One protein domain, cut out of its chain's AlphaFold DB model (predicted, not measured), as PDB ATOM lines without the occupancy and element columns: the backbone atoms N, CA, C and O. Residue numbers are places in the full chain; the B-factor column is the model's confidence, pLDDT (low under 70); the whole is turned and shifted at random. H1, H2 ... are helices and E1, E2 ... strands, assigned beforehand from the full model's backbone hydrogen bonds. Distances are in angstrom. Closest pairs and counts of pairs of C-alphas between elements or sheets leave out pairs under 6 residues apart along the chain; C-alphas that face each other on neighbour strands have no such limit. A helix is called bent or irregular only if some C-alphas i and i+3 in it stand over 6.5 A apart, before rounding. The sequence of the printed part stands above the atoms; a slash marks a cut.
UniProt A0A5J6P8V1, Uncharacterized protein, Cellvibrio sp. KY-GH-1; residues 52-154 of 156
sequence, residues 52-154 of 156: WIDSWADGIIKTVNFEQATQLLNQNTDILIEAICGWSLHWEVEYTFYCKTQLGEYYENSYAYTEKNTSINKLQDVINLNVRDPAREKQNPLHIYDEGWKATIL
ATOM      1  N   TRP A  52      -3.372  17.111  53.219       44.41
ATOM      2  CA  TRP A  52      -4.300  17.616  52.208       44.41
ATOM      3  C   TRP A  52      -4.206  16.851  50.874       44.41
ATOM      4  O   TRP A  52      -3.223  16.148  50.598       44.41
ATOM      5  N   ILE A  53      -5.261  16.986  50.070       54.31
ATOM      6  CA  ILE A  53      -5.466  16.376  48.754       54.31
ATOM      7  C   ILE A  53      -5.818  17.474  47.753       54.31
ATOM      8  O   ILE A  53      -6.768  18.201  47.998       54.31
ATOM      9  N   ASP A  54      -5.136  17.534  46.615       41.47
ATOM     10  CA  ASP A  54      -5.385  18.522  45.561       41.47
ATOM     11  C   ASP A  54      -5.815  17.875  44.260       41.47
ATOM     12  O   ASP A  54      -5.141  16.968  43.786       41.47
ATOM     13  N   SER A  55      -6.847  18.406  43.618       46.62
ATOM     14  CA  SER A  55      -7.204  18.099  42.237       46.62
ATOM     15  C   SER A  55      -7.093  19.361  41.398       46.62
ATOM     16  O   SER A  55      -7.803  20.326  41.659       46.62
ATOM     17  N   TRP A  56      -6.208  19.361  40.403       48.53
ATOM     18  CA  TRP A  56      -6.050  20.468  39.447       48.53
ATOM     19  C   TRP A  56      -6.880  20.205  38.189       48.53
ATOM     20  O   TRP A  56      -7.257  19.060  37.957       48.53
ATOM     21  N   ALA A  57      -7.131  21.233  37.372       35.03
ATOM     22  CA  ALA A  57      -7.989  21.232  36.171       35.03
ATOM     23  C   ALA A  57      -7.937  19.980  35.251       35.03
ATOM     24  O   ALA A  57      -8.918  19.679  34.574       35.03
ATOM     25  N   ASP A  58      -6.848  19.208  35.265       43.34
ATOM     26  CA  ASP A  58      -6.694  17.941  34.534       43.34
ATOM     27  C   ASP A  58      -7.272  16.700  35.260       43.34
ATOM     28  O   ASP A  58      -7.112  15.569  34.796       43.34
ATOM     29  N   GLY A  59      -7.926  16.878  36.412       37.69
ATOM     30  CA  GLY A  59      -8.459  15.801  37.254       37.69
ATOM     31  C   GLY A  59      -7.384  14.987  37.982       37.69
ATOM     32  O   GLY A  59      -7.662  13.886  38.460       37.69
ATOM     33  N   ILE A  60      -6.149  15.495  38.043       39.97
ATOM     34  CA  ILE A  60      -5.030  14.822  38.711       39.97
ATOM     35  C   ILE A  60      -5.125  15.083  40.210       39.97
ATOM     36  O   ILE A  60      -4.885  16.206  40.651       39.97
ATOM     37  N   ILE A  61      -5.402  14.024  40.974       45.12
ATOM     38  CA  ILE A  61      -5.422  14.053  42.437       45.12
ATOM     39  C   ILE A  61      -3.999  13.839  42.977       45.12
ATOM     40  O   ILE A  61      -3.388  12.795  42.745       45.12
ATOM     41  N   LYS A  62      -3.469  14.812  43.718       44.62
ATOM     42  CA  LYS A  62      -2.196  14.747  44.447       44.62
ATOM     43  C   LYS A  62      -2.469  14.646  45.939       44.62
ATOM     44  O   LYS A  62      -3.234  15.430  46.485       44.62
ATOM     45  N   THR A  63      -1.807  13.715  46.610       50.50
ATOM     46  CA  THR A  63      -1.871  13.552  48.065       50.50
ATOM     47  C   THR A  63      -0.497  13.866  48.653       50.50
ATOM     48  O   THR A  63       0.503  13.229  48.317       50.50
ATOM     49  N   VAL A  64      -0.404  14.885  49.509       46.16
ATOM     50  CA  VAL A  64       0.898  15.295  50.062       46.16
ATOM     51  C   VAL A  64       1.298  14.367  51.212       46.16
ATOM     52  O   VAL A  64       0.483  14.028  52.064       46.16
ATOM     53  N   ASN A  65       2.562  13.923  51.193       46.84
ATOM     54  CA  ASN A  65       3.186  12.934  52.092       46.84
ATOM     55  C   ASN A  65       2.585  11.515  52.065       46.84
ATOM     56  O   ASN A  65       2.956  10.678  52.887       46.84
ATOM     57  N   PHE A  66       1.722  11.191  51.099       52.75
ATOM     58  CA  PHE A  66       1.203   9.827  50.939       52.75
ATOM     59  C   PHE A  66       2.310   8.812  50.638       52.75
ATOM     60  O   PHE A  66       2.339   7.723  51.207       52.75
ATOM     61  N   GLU A  67       3.274   9.189  49.796       52.56
ATOM     62  CA  GLU A  67       4.449   8.363  49.500       52.56
ATOM     63  C   GLU A  67       5.312   8.129  50.750       52.56
ATOM     64  O   GLU A  67       5.794   7.024  50.970       52.56
ATOM     65  N   GLN A  68       5.449   9.128  51.629       50.41
ATOM     66  CA  GLN A  68       6.189   8.984  52.892       50.41
ATOM     67  C   GLN A  68       5.433   8.089  53.887       50.41
ATOM     68  O   GLN A  68       6.022   7.189  54.489       50.41
ATOM     69  N   ALA A  69       4.115   8.267  54.006       49.06
ATOM     70  CA  ALA A  69       3.261   7.437  54.853       49.06
ATOM     71  C   ALA A  69       3.227   5.967  54.391       49.06
ATOM     72  O   ALA A  69       3.205   5.051  55.213       49.06
ATOM     73  N   THR A  70       3.264   5.725  53.078       49.69
ATOM     74  CA  THR A  70       3.284   4.373  52.495       49.69
ATOM     75  C   THR A  70       4.660   3.707  52.576       49.69
ATOM     76  O   THR A  70       4.720   2.493  52.753       49.69
ATOM     77  N   GLN A  71       5.762   4.466  52.562       51.50
ATOM     78  CA  GLN A  71       7.121   3.945  52.801       51.50
ATOM     79  C   GLN A  71       7.319   3.372  54.215       51.50
ATOM     80  O   GLN A  71       8.088   2.427  54.395       51.50
ATOM     81  N   LEU A  72       6.600   3.882  55.222       47.94
ATOM     82  CA  LEU A  72       6.587   3.302  56.576       47.94
ATOM     83  C   LEU A  72       5.893   1.927  56.628       47.94
ATOM     84  O   LEU A  72       6.042   1.180  57.597       47.94
ATOM     85  N   LEU A  73       5.142   1.575  55.585       49.69
ATOM     86  CA  LEU A  73       4.315   0.379  55.498       49.69
ATOM     87  C   LEU A  73       4.970  -0.606  54.521       49.69
ATOM     88  O   LEU A  73       4.464  -0.882  53.440       49.69
ATOM     89  N   ASN A  74       6.125  -1.143  54.921       49.62
ATOM     90  CA  ASN A  74       7.051  -1.900  54.065       49.62
ATOM     91  C   ASN A  74       6.509  -3.207  53.438       49.62
ATOM     92  O   ASN A  74       7.248  -3.899  52.741       49.62
ATOM     93  N   GLN A  75       5.250  -3.583  53.670       47.72
ATOM     94  CA  GLN A  75       4.592  -4.733  53.047       47.72
ATOM     95  C   GLN A  75       3.085  -4.435  52.957       47.72
ATOM     96  O   GLN A  75       2.461  -4.193  53.991       47.72
ATOM     97  N   ASN A  76       2.494  -4.522  51.755       51.47
ATOM     98  CA  ASN A  76       1.049  -4.414  51.435       51.47
ATOM     99  C   ASN A  76       0.497  -3.050  50.965       51.47
ATOM    100  O   ASN A  76      -0.690  -2.790  51.157       51.47
ATOM    101  N   THR A  77       1.299  -2.208  50.311       51.06
ATOM    102  CA  THR A  77       0.900  -0.875  49.810       51.06
ATOM    103  C   THR A  77      -0.433  -0.867  49.048       51.06
ATOM    104  O   THR A  77      -1.283  -0.029  49.329       51.06
ATOM    105  N   ASP A  78      -0.680  -1.853  48.183       52.41
ATOM    106  CA  ASP A  78      -1.908  -1.922  47.372       52.41
ATOM    107  C   ASP A  78      -3.169  -2.213  48.206       52.41
ATOM    108  O   ASP A  78      -4.196  -1.557  48.048       52.41
ATOM    109  N   ILE A  79      -3.082  -3.145  49.163       51.78
ATOM    110  CA  ILE A  79      -4.188  -3.470  50.088       51.78
ATOM    111  C   ILE A  79      -4.490  -2.272  50.999       51.78
ATOM    112  O   ILE A  79      -5.625  -2.070  51.438       51.78
ATOM    113  N   LEU A  80      -3.465  -1.478  51.304       52.88
ATOM    114  CA  LEU A  80      -3.576  -0.289  52.137       52.88
ATOM    115  C   LEU A  80      -4.237   0.860  51.369       52.88
ATOM    116  O   LEU A  80      -5.157   1.472  51.904       52.88
ATOM    117  N   ILE A  81      -3.844   1.096  50.113       53.16
ATOM    118  CA  ILE A  81      -4.496   2.060  49.213       53.16
ATOM    119  C   ILE A  81      -5.989   1.729  49.080       53.16
ATOM    120  O   ILE A  81      -6.837   2.591  49.312       53.16
ATOM    121  N   GLU A  82      -6.320   0.465  48.806       56.31
ATOM    122  CA  GLU A  82      -7.707   0.009  48.657       56.31
ATOM    123  C   GLU A  82      -8.529   0.231  49.941       56.31
ATOM    124  O   GLU A  82      -9.675   0.686  49.891       56.31
ATOM    125  N   ALA A  83      -7.935  -0.027  51.111       51.41
ATOM    126  CA  ALA A  83      -8.601   0.181  52.392       51.41
ATOM    127  C   ALA A  83      -8.899   1.665  52.664       51.41
ATOM    128  O   ALA A  83     -10.007   1.983  53.098       51.41
ATOM    129  N   ILE A  84      -7.943   2.559  52.395       55.28
ATOM    130  CA  ILE A  84      -8.073   4.009  52.631       55.28
ATOM    131  C   ILE A  84      -9.112   4.617  51.690       55.28
ATOM    132  O   ILE A  84      -9.914   5.449  52.114       55.28
ATOM    133  N   CYS A  85      -9.164   4.148  50.441       59.12
ATOM    134  CA  CYS A  85     -10.147   4.597  49.459       59.12
ATOM    135  C   CYS A  85     -11.602   4.385  49.907       59.12
ATOM    136  O   CYS A  85     -12.492   5.114  49.467       59.12
ATOM    137  N   GLY A  86     -11.847   3.411  50.788       55.34
ATOM    138  CA  GLY A  86     -13.159   3.130  51.370       55.34
ATOM    139  C   GLY A  86     -13.435   3.808  52.717       55.34
ATOM    140  O   GLY A  86     -14.549   3.688  53.229       55.34
ATOM    141  N   TRP A  87     -12.462   4.492  53.326       62.16
ATOM    142  CA  TRP A  87     -12.666   5.132  54.626       62.16
ATOM    143  C   TRP A  87     -13.505   6.383  54.498       62.16
ATOM    144  O   TRP A  87     -13.226   7.246  53.678       62.16
ATOM    145  N   SER A  88     -14.523   6.482  55.344       68.81
ATOM    146  CA  SER A  88     -15.365   7.667  55.434       68.81
ATOM    147  C   SER A  88     -14.754   8.638  56.438       68.81
ATOM    148  O   SER A  88     -14.554   8.285  57.602       68.81
ATOM    149  N   LEU A  89     -14.424   9.838  55.970       70.25
ATOM    150  CA  LEU A  89     -13.722  10.869  56.733       70.25
ATOM    151  C   LEU A  89     -14.524  12.176  56.744       70.25
ATOM    152  O   LEU A  89     -15.519  12.321  56.028       70.25
ATOM    153  N   HIS A  90     -14.106  13.099  57.604       74.56
ATOM    154  CA  HIS A  90     -14.584  14.475  57.646       74.56
ATOM    155  C   HIS A  90     -13.580  15.350  56.895       74.56
ATOM    156  O   HIS A  90     -12.385  15.286  57.177       74.56
ATOM    157  N   TRP A  91     -14.056  16.125  55.929       75.69
ATOM    158  CA  TRP A  91     -13.238  16.908  55.013       75.69
ATOM    159  C   TRP A  91     -13.610  18.382  55.085       75.69
ATOM    160  O   TRP A  91     -14.788  18.729  55.132       75.69
ATOM    161  N   GLU A  92     -12.604  19.238  55.011       81.31
ATOM    162  CA  GLU A  92     -12.733  20.630  54.603       81.31
ATOM    163  C   GLU A  92     -12.225  20.744  53.174       81.31
ATOM    164  O   GLU A  92     -11.079  20.407  52.905       81.31
ATOM    165  N   VAL A  93     -13.083  21.171  52.256       82.75
ATOM    166  CA  VAL A  93     -12.780  21.346  50.839       82.75
ATOM    167  C   VAL A  93     -12.728  22.831  50.521       82.75
ATOM    168  O   VAL A  93     -13.643  23.563  50.877       82.75
ATOM    169  N   GLU A  94     -11.715  23.259  49.783       81.56
ATOM    170  CA  GLU A  94     -11.640  24.570  49.151       81.56
ATOM    171  C   GLU A  94     -11.630  24.384  47.633       81.56
ATOM    172  O   GLU A  94     -10.756  23.713  47.097       81.56
ATOM    173  N   TYR A  95     -12.614  24.939  46.930       82.38
ATOM    174  CA  TYR A  95     -12.695  24.895  45.470       82.38
ATOM    175  C   TYR A  95     -12.449  26.278  44.879       82.38
ATOM    176  O   TYR A  95     -13.145  27.225  45.248       82.38
ATOM    177  N   THR A  96     -11.523  26.366  43.927       81.19
ATOM    178  CA  THR A  96     -11.045  27.620  43.341       81.19
ATOM    179  C   THR A  96     -11.361  27.685  41.848       81.19
ATOM    180  O   THR A  96     -11.218  26.707  41.104       81.19
ATOM    181  N   PHE A  97     -11.805  28.852  41.389       80.62
ATOM    182  CA  PHE A  97     -12.126  29.112  39.987       80.62
ATOM    183  C   PHE A  97     -11.839  30.568  39.611       80.62
ATOM    184  O   PHE A  97     -11.846  31.471  40.450       80.62
ATOM    185  N   TYR A  98     -11.631  30.790  38.314       82.06
ATOM    186  CA  TYR A  98     -11.329  32.103  37.754       82.06
ATOM    187  C   TYR A  98     -12.529  32.685  37.016       82.06
ATOM    188  O   TYR A  98     -13.193  32.022  36.207       82.06
ATOM    189  N   CYS A  99     -12.769  33.967  37.265       87.25
ATOM    190  CA  CYS A  99     -13.858  34.748  36.705       87.25
ATOM    191  C   CYS A  99     -13.361  36.061  36.095       87.25
ATOM    192  O   CYS A  99     -12.227  36.489  36.310       87.25
ATOM    193  N   LYS A 100     -14.248  36.721  35.350       91.12
ATOM    194  CA  LYS A 100     -14.096  38.109  34.902       91.12
ATOM    195  C   LYS A 100     -15.215  38.984  35.450       91.12
ATOM    196  O   LYS A 100     -16.351  38.543  35.555       91.12
ATOM    197  N   THR A 101     -14.948  40.247  35.738       89.88
ATOM    198  CA  THR A 101     -16.008  41.222  36.015       89.88
ATOM    199  C   THR A 101     -16.742  41.594  34.721       89.88
ATOM    200  O   THR A 101     -16.293  41.287  33.614       89.88
ATOM    201  N   GLN A 102     -17.869  42.309  34.830       88.38
ATOM    202  CA  GLN A 102     -18.565  42.858  33.655       88.38
ATOM    203  C   GLN A 102     -17.700  43.852  32.858       88.38
ATOM    204  O   GLN A 102     -17.931  44.045  31.669       88.38
ATOM    205  N   LEU A 103     -16.691  44.447  33.504       91.12
ATOM    206  CA  LEU A 103     -15.721  45.359  32.893       91.12
ATOM    207  C   LEU A 103     -14.511  44.625  32.287       91.12
ATOM    208  O   LEU A 103     -13.665  45.262  31.667       91.12
ATOM    209  N   GLY A 104     -14.442  43.295  32.426       87.12
ATOM    210  CA  GLY A 104     -13.385  42.459  31.854       87.12
ATOM    211  C   GLY A 104     -12.164  42.241  32.752       87.12
ATOM    212  O   GLY A 104     -11.173  41.691  32.280       87.12
ATOM    213  N   GLU A 105     -12.214  42.635  34.025       90.88
ATOM    214  CA  GLU A 105     -11.115  42.403  34.973       90.88
ATOM    215  C   GLU A 105     -11.149  40.972  35.504       90.88
ATOM    216  O   GLU A 105     -12.206  40.486  35.898       90.88
ATOM    217  N   TYR A 106     -10.002  40.300  35.539       89.25
ATOM    218  CA  TYR A 106      -9.901  38.924  36.017       89.25
ATOM    219  C   TYR A 106      -9.797  38.879  37.539       89.25
ATOM    220  O   TYR A 106      -9.068  39.670  38.136       89.25
ATOM    221  N   TYR A 107     -10.488  37.925  38.157       86.69
ATOM    222  CA  TYR A 107     -10.363  37.642  39.581       86.69
ATOM    223  C   TYR A 107     -10.492  36.147  39.864       86.69
ATOM    224  O   TYR A 107     -11.136  35.402  39.123       86.69
ATOM    225  N   GLU A 108      -9.874  35.732  40.959       87.69
ATOM    226  CA  GLU A 108      -9.975  34.395  41.533       87.69
ATOM    227  C   GLU A 108     -11.024  34.405  42.648       87.69
ATOM    228  O   GLU A 108     -11.201  35.411  43.345       87.69
ATOM    229  N   ASN A 109     -11.744  33.302  42.807       84.75
ATOM    230  CA  ASN A 109     -12.674  33.130  43.910       84.75
ATOM    231  C   ASN A 109     -12.638  31.683  44.412       84.75
ATOM    232  O   ASN A 109     -12.517  30.748  43.616       84.75
ATOM    233  N   SER A 110     -12.787  31.520  45.725       86.06
ATOM    234  CA  SER A 110     -12.744  30.227  46.406       86.06
ATOM    235  C   SER A 110     -14.016  29.990  47.220       86.06
ATOM    236  O   SER A 110     -14.518  30.893  47.894       86.06
ATOM    237  N   TYR A 111     -14.527  28.759  47.194       87.25
ATOM    238  CA  TYR A 111     -15.609  28.301  48.068       87.25
ATOM    239  C   TYR A 111     -15.107  27.223  49.023       87.25
ATOM    240  O   TYR A 111     -14.624  26.180  48.584       87.25
ATOM    241  N   ALA A 112     -15.290  27.458  50.322       86.50
ATOM    242  CA  ALA A 112     -15.070  26.456  51.355       86.50
ATOM    243  C   ALA A 112     -16.343  25.621  51.583       86.50
ATOM    244  O   ALA A 112     -17.447  26.164  51.674       86.50
ATOM    245  N   TYR A 113     -16.189  24.303  51.697       86.94
ATOM    246  CA  TYR A 113     -17.266  23.345  51.922       86.94
ATOM    247  C   TYR A 113     -16.810  22.231  52.859       86.94
ATOM    248  O   TYR A 113     -15.755  21.636  52.667       86.94
ATOM    249  N   THR A 114     -17.621  21.912  53.862       87.38
ATOM    250  CA  THR A 114     -17.320  20.831  54.801       87.38
ATOM    251  C   THR A 114     -18.150  19.597  54.471       87.38
ATOM    252  O   THR A 114     -19.378  19.661  54.470       87.38
ATOM    253  N   GLU A 115     -17.487  18.462  54.265       84.19
ATOM    254  CA  GLU A 115     -18.122  17.189  53.930       84.19
ATOM    255  C   GLU A 115     -17.888  16.146  55.022       84.19
ATOM    256  O   GLU A 115     -16.751  15.861  55.389       84.19
ATOM    257  N   LYS A 116     -18.951  15.507  55.517       83.62
ATOM    258  CA  LYS A 116     -18.861  14.518  56.601       83.62
ATOM    259  C   LYS A 116     -19.102  13.105  56.108       83.62
ATOM    260  O   LYS A 116     -20.034  12.854  55.357       83.62
ATOM    261  N   ASN A 117     -18.348  12.163  56.672       79.62
ATOM    262  CA  ASN A 117     -18.550  10.730  56.468       79.62
ATOM    263  C   ASN A 117     -18.513  10.329  54.981       79.62
ATOM    264  O   ASN A 117     -19.274   9.469  54.535       79.62
ATOM    265  N   THR A 118     -17.593  10.936  54.231       73.62
ATOM    266  CA  THR A 118     -17.417  10.677  52.801       73.62
ATOM    267  C   THR A 118     -16.070  10.043  52.542       73.62
ATOM    268  O   THR A 118     -15.055  10.400  53.143       73.62
ATOM    269  N   SER A 119     -16.073   9.059  51.655       72.62
ATOM    270  CA  SER A 119     -14.863   8.403  51.196       72.62
ATOM    271  C   SER A 119     -14.202   9.178  50.067       72.62
ATOM    272  O   SER A 119     -14.877   9.774  49.230       72.62
ATOM    273  N   ILE A 120     -12.870   9.144  50.022       67.25
ATOM    274  CA  ILE A 120     -12.069   9.865  49.019       67.25
ATOM    275  C   ILE A 120     -12.503   9.541  47.579       67.25
ATOM    276  O   ILE A 120     -12.604  10.436  46.748       67.25
ATOM    277  N   ASN A 121     -12.876   8.288  47.294       66.94
ATOM    278  CA  ASN A 121     -13.343   7.853  45.973       66.94
ATOM    279  C   ASN A 121     -14.703   8.442  45.545       66.94
ATOM    280  O   ASN A 121     -15.069   8.311  44.377       66.94
ATOM    281  N   LYS A 122     -15.450   9.039  46.482       74.12
ATOM    282  CA  LYS A 122     -16.719   9.746  46.256       74.12
ATOM    283  C   LYS A 122     -16.576  11.259  46.403       74.12
ATOM    284  O   LYS A 122     -17.488  11.987  46.028       74.12
ATOM    285  N   LEU A 123     -15.453  11.736  46.944       73.06
ATOM    286  CA  LEU A 123     -15.267  13.142  47.280       73.06
ATOM    287  C   LEU A 123     -15.361  14.034  46.036       73.06
ATOM    288  O   LEU A 123     -16.038  15.051  46.076       73.06
ATOM    289  N   GLN A 124     -14.796  13.610  44.900       78.00
ATOM    290  CA  GLN A 124     -14.918  14.347  43.635       78.00
ATOM    291  C   GLN A 124     -16.381  14.528  43.192       78.00
ATOM    292  O   GLN A 124     -16.748  15.611  42.740       78.00
ATOM    293  N   ASP A 125     -17.217  13.494  43.322       79.75
ATOM    294  CA  ASP A 125     -18.632  13.561  42.934       79.75
ATOM    295  C   ASP A 125     -19.407  14.509  43.855       79.75
ATOM    296  O   ASP A 125     -20.202  15.326  43.386       79.75
ATOM    297  N   VAL A 126     -19.124  14.447  45.158       81.94
ATOM    298  CA  VAL A 126     -19.693  15.354  46.163       81.94
ATOM    299  C   VAL A 126     -19.296  16.803  45.881       81.94
ATOM    300  O   VAL A 126     -20.151  17.683  45.922       81.94
ATOM    301  N   ILE A 127     -18.026  17.061  45.565       81.12
ATOM    302  CA  ILE A 127     -17.534  18.408  45.251       81.12
ATOM    303  C   ILE A 127     -18.186  18.933  43.977       81.12
ATOM    304  O   ILE A 127     -18.614  20.086  43.946       81.12
ATOM    305  N   ASN A 128     -18.303  18.094  42.945       81.38
ATOM    306  CA  ASN A 128     -18.962  18.477  41.702       81.38
ATOM    307  C   ASN A 128     -20.399  18.941  41.967       81.38
ATOM    308  O   ASN A 128     -20.766  20.047  41.576       81.38
ATOM    309  N   LEU A 129     -21.165  18.126  42.697       86.12
ATOM    310  CA  LEU A 129     -22.578  18.369  42.969       86.12
ATOM    311  C   LEU A 129     -22.817  19.557  43.910       86.12
ATOM    312  O   LEU A 129     -23.716  20.357  43.669       86.12
ATOM    313  N   ASN A 130     -22.044  19.657  44.994       86.38
ATOM    314  CA  ASN A 130     -22.348  20.580  46.091       86.38
ATOM    315  C   ASN A 130     -21.567  21.894  46.029       86.38
ATOM    316  O   ASN A 130     -21.973  22.864  46.667       86.38
ATOM    317  N   VAL A 131     -20.459  21.942  45.286       86.25
ATOM    318  CA  VAL A 131     -19.565  23.108  45.265       86.25
ATOM    319  C   VAL A 131     -19.346  23.610  43.846       86.25
ATOM    320  O   VAL A 131     -19.708  24.745  43.549       86.25
ATOM    321  N   ARG A 132     -18.808  22.771  42.952       85.12
ATOM    322  CA  ARG A 132     -18.396  23.176  41.601       85.12
ATOM    323  C   ARG A 132     -19.572  23.658  40.761       85.12
ATOM    324  O   ARG A 132     -19.544  24.777  40.256       85.12
ATOM    325  N   ASP A 133     -20.590  22.820  40.585       87.75
ATOM    326  CA  ASP A 133     -21.691  23.124  39.671       87.75
ATOM    327  C   ASP A 133     -22.511  24.337  40.172       87.75
ATOM    328  O   ASP A 133     -22.687  25.279  39.393       87.75
ATOM    329  N   PRO A 134     -22.869  24.445  41.473       89.94
ATOM    330  CA  PRO A 134     -23.497  25.654  42.015       89.94
ATOM    331  C   PRO A 134     -22.627  26.917  41.899       89.94
ATOM    332  O   PRO A 134     -23.134  28.002  41.593       89.94
ATOM    333  N   ALA A 135     -21.313  26.800  42.126       86.12
ATOM    334  CA  ALA A 135     -20.370  27.907  41.978       86.12
ATOM    335  C   ALA A 135     -20.336  28.428  40.539       86.12
ATOM    336  O   ALA A 135     -20.417  29.640  40.319       86.12
ATOM    337  N   ARG A 136     -20.259  27.516  39.565       84.94
ATOM    338  CA  ARG A 136     -20.239  27.846  38.138       84.94
ATOM    339  C   ARG A 136     -21.548  28.464  37.675       84.94
ATOM    340  O   ARG A 136     -21.510  29.463  36.961       84.94
ATOM    341  N   GLU A 137     -22.689  27.930  38.105       89.75
ATOM    342  CA  GLU A 137     -24.003  28.494  37.774       89.75
ATOM    343  C   GLU A 137     -24.153  29.925  38.295       89.75
ATOM    344  O   GLU A 137     -24.538  30.818  37.540       89.75
ATOM    345  N   LYS A 138     -23.769  30.172  39.554       88.38
ATOM    346  CA  LYS A 138     -23.828  31.507  40.168       88.38
ATOM    347  C   LYS A 138     -22.947  32.533  39.452       88.38
ATOM    348  O   LYS A 138     -23.242  33.725  39.486       88.38
ATOM    349  N   GLN A 139     -21.853  32.079  38.852       86.25
ATOM    350  CA  GLN A 139     -20.853  32.934  38.219       86.25
ATOM    351  C   GLN A 139     -21.006  32.980  36.694       86.25
ATOM    352  O   GLN A 139     -20.255  33.681  36.032       86.25
ATOM    353  N   ASN A 140     -21.969  32.278  36.097       84.00
ATOM    354  CA  ASN A 140     -22.260  32.351  34.665       84.00
ATOM    355  C   ASN A 140     -22.869  33.731  34.314       84.00
ATOM    356  O   ASN A 140     -23.760  34.185  35.032       84.00
ATOM    357  N   PRO A 141     -22.443  34.430  33.237       88.06
ATOM    358  CA  PRO A 141     -21.443  34.086  32.207       88.06
ATOM    359  C   PRO A 141     -20.036  34.640  32.459       88.06
ATOM    360  O   PRO A 141     -19.228  34.781  31.540       88.06
ATOM    361  N   LEU A 142     -19.756  35.010  33.700       90.75
ATOM    362  CA  LEU A 142     -18.490  35.572  34.146       90.75
ATOM    363  C   LEU A 142     -17.440  34.500  34.479       90.75
ATOM    364  O   LEU A 142     -16.262  34.826  34.589       90.75
ATOM    365  N   HIS A 143     -17.836  33.232  34.611       88.12
ATOM    366  CA  HIS A 143     -16.942  32.083  34.767       88.12
ATOM    367  C   HIS A 143     -16.056  31.872  33.530       88.12
ATOM    368  O   HIS A 143     -16.526  31.990  32.398       88.12
ATOM    369  N   ILE A 144     -14.776  31.560  33.756       87.69
ATOM    370  CA  ILE A 144     -13.802  31.294  32.689       87.69
ATOM    371  C   ILE A 144     -13.320  29.848  32.743       87.69
ATOM    372  O   ILE A 144     -13.483  29.115  31.767       87.69
ATOM    373  N   TYR A 145     -12.712  29.438  33.858       81.38
ATOM    374  CA  TYR A 145     -12.235  28.070  34.049       81.38
ATOM    375  C   TYR A 145     -12.125  27.710  35.533       81.38
ATOM    376  O   TYR A 145     -12.094  28.577  36.408       81.38
ATOM    377  N   ASP A 146     -12.069  26.406  35.790       78.88
ATOM    378  CA  ASP A 146     -11.947  25.817  37.121       78.88
ATOM    379  C   ASP A 146     -10.466  25.563  37.406       78.88
ATOM    380  O   ASP A 146      -9.808  24.882  36.617       78.88
ATOM    381  N   GLU A 147      -9.928  26.091  38.503       76.75
ATOM    382  CA  GLU A 147      -8.541  25.803  38.887       76.75
ATOM    383  C   GLU A 147      -8.429  24.396  39.465       76.75
ATOM    384  O   GLU A 147      -7.538  23.625  39.093       76.75
ATOM    385  N   GLY A 148      -9.370  24.052  40.343       76.38
ATOM    386  CA  GLY A 148      -9.326  22.801  41.070       76.38
ATOM    387  C   GLY A 148      -9.958  22.883  42.448       76.38
ATOM    388  O   GLY A 148     -10.637  23.849  42.790       76.38
ATOM    389  N   TRP A 149      -9.724  21.849  43.247       75.88
ATOM    390  CA  TRP A 149     -10.086  21.834  44.659       75.88
ATOM    391  C   TRP A 149      -8.982  21.228  45.514       75.88
ATOM    392  O   TRP A 149      -8.217  20.381  45.055       75.88
ATOM    393  N   LYS A 150      -8.960  21.640  46.775       74.75
ATOM    394  CA  LYS A 150      -8.103  21.140  47.845       74.75
ATOM    395  C   LYS A 150      -8.985  20.558  48.934       74.75
ATOM    396  O   LYS A 150     -10.048  21.107  49.190       74.75
ATOM    397  N   ALA A 151      -8.587  19.468  49.575       70.06
ATOM    398  CA  ALA A 151      -9.322  18.885  50.689       70.06
ATOM    399  C   ALA A 151      -8.397  18.488  51.839       70.06
ATOM    400  O   ALA A 151      -7.439  17.744  51.645       70.06
ATOM    401  N   THR A 152      -8.740  18.925  53.041       70.56
ATOM    402  CA  THR A 152      -8.036  18.663  54.298       70.56
ATOM    403  C   THR A 152      -8.890  17.750  55.168       70.56
ATOM    404  O   THR A 152     -10.100  17.945  55.278       70.56
ATOM    405  N   ILE A 153      -8.287  16.742  55.800       66.00
ATOM    406  CA  ILE A 153      -9.005  15.887  56.754       66.00
ATOM    407  C   ILE A 153      -9.175  16.659  58.063       66.00
ATOM    408  O   ILE A 153      -8.193  17.076  58.678       66.00
ATOM    409  N   LEU A 154     -10.415  16.810  58.517       61.75
ATOM    410  CA  LEU A 154     -10.732  17.403  59.808       61.75
ATOM    411  C   LEU A 154     -10.740  16.344  60.914       61.75
ATOM    412  O   LEU A 154     -11.118  15.187  60.703       61.75
TER     413      LEU A 154
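Overview. This is residues 52 to 154 of the 156 residues of an uncharacterized protein of Cellvibrio sp. KY-GH-1 (UniProt A0A5J6P8V1). Look for a twisted sheet of five strands curled round one long helix, H3, with the short helices H1 and H2 as an arm at one end and the tip of the long hairpin E3 and E4 at the other. Residues 71 to 76, in that arm, stick out. The printed part has 103 residues, with three named helices and five named strands in the order E1, E2, H1, H2, E3, E4, H3, E5; the sheet runs E2, E1, E5, E3, E4, all antiparallel. The class is mixed, and the whole is loose, with a radius of gyration of the C-alphas of 16.1 A and spans of 57 by 23 by 20 A.

Along the chain. Find C-alpha 88 at (-15.365, 7.667, 55.434); there E3, residues 88 to 100, begins its 36.7 A. E4, residues 106 to 119, 34.4 A, bends by 96 degrees at residue 116. H3, residues 120 to 139, 26.9 A, is irregular, with C-alphas 121 and 124 7.1 A apart. E5, residues 143 to 153, 28.4 A, ends at (-9.005, 15.887, 56.754). The short elements are E1, residues 53 to 56, E2, residues 60 to 63, H1, residues 66 to 71, and H2, residues 77 to 85.

Arrangement. Beside E3 look for E4, N 93 to O 113 at 2.7 A, and E5, N 94 to O 150 at 2.8 A. E1 follows, N 53 to O 151 at 2.8 A, then E2, N 62 to O 54 at 2.7 A. H3 is on the sheet, two layers; its closest C-alphas to E3 are Arg 132 and Tyr 95, 7.1 A. E4, H3 and E5 form a split strand-helix-strand unit, E3 between its strands, with a right-handed crossover. H2 and H3 only just touch, only at their ends, with 3 pairs of C-alphas within 8 A, the closest Cys 85 and Ile 120, 5.6 A. H1 is close to H2 but not clearly touching, Thr 70 to Thr 77 at 6.4 A between closest C-alphas. Every O i to N i+4 pair is within hydrogen-bond range in H1 and H2, and 11 of 16 in H3.

Size, cuts and confidence. The C-alphas farthest apart, Gln 75 and Leu 103, are 57.7 A apart. The printed part has no cut, and its links are tight. Confidence is under 70 at residues 52 to 88, 120 to 121 and 153 to 154.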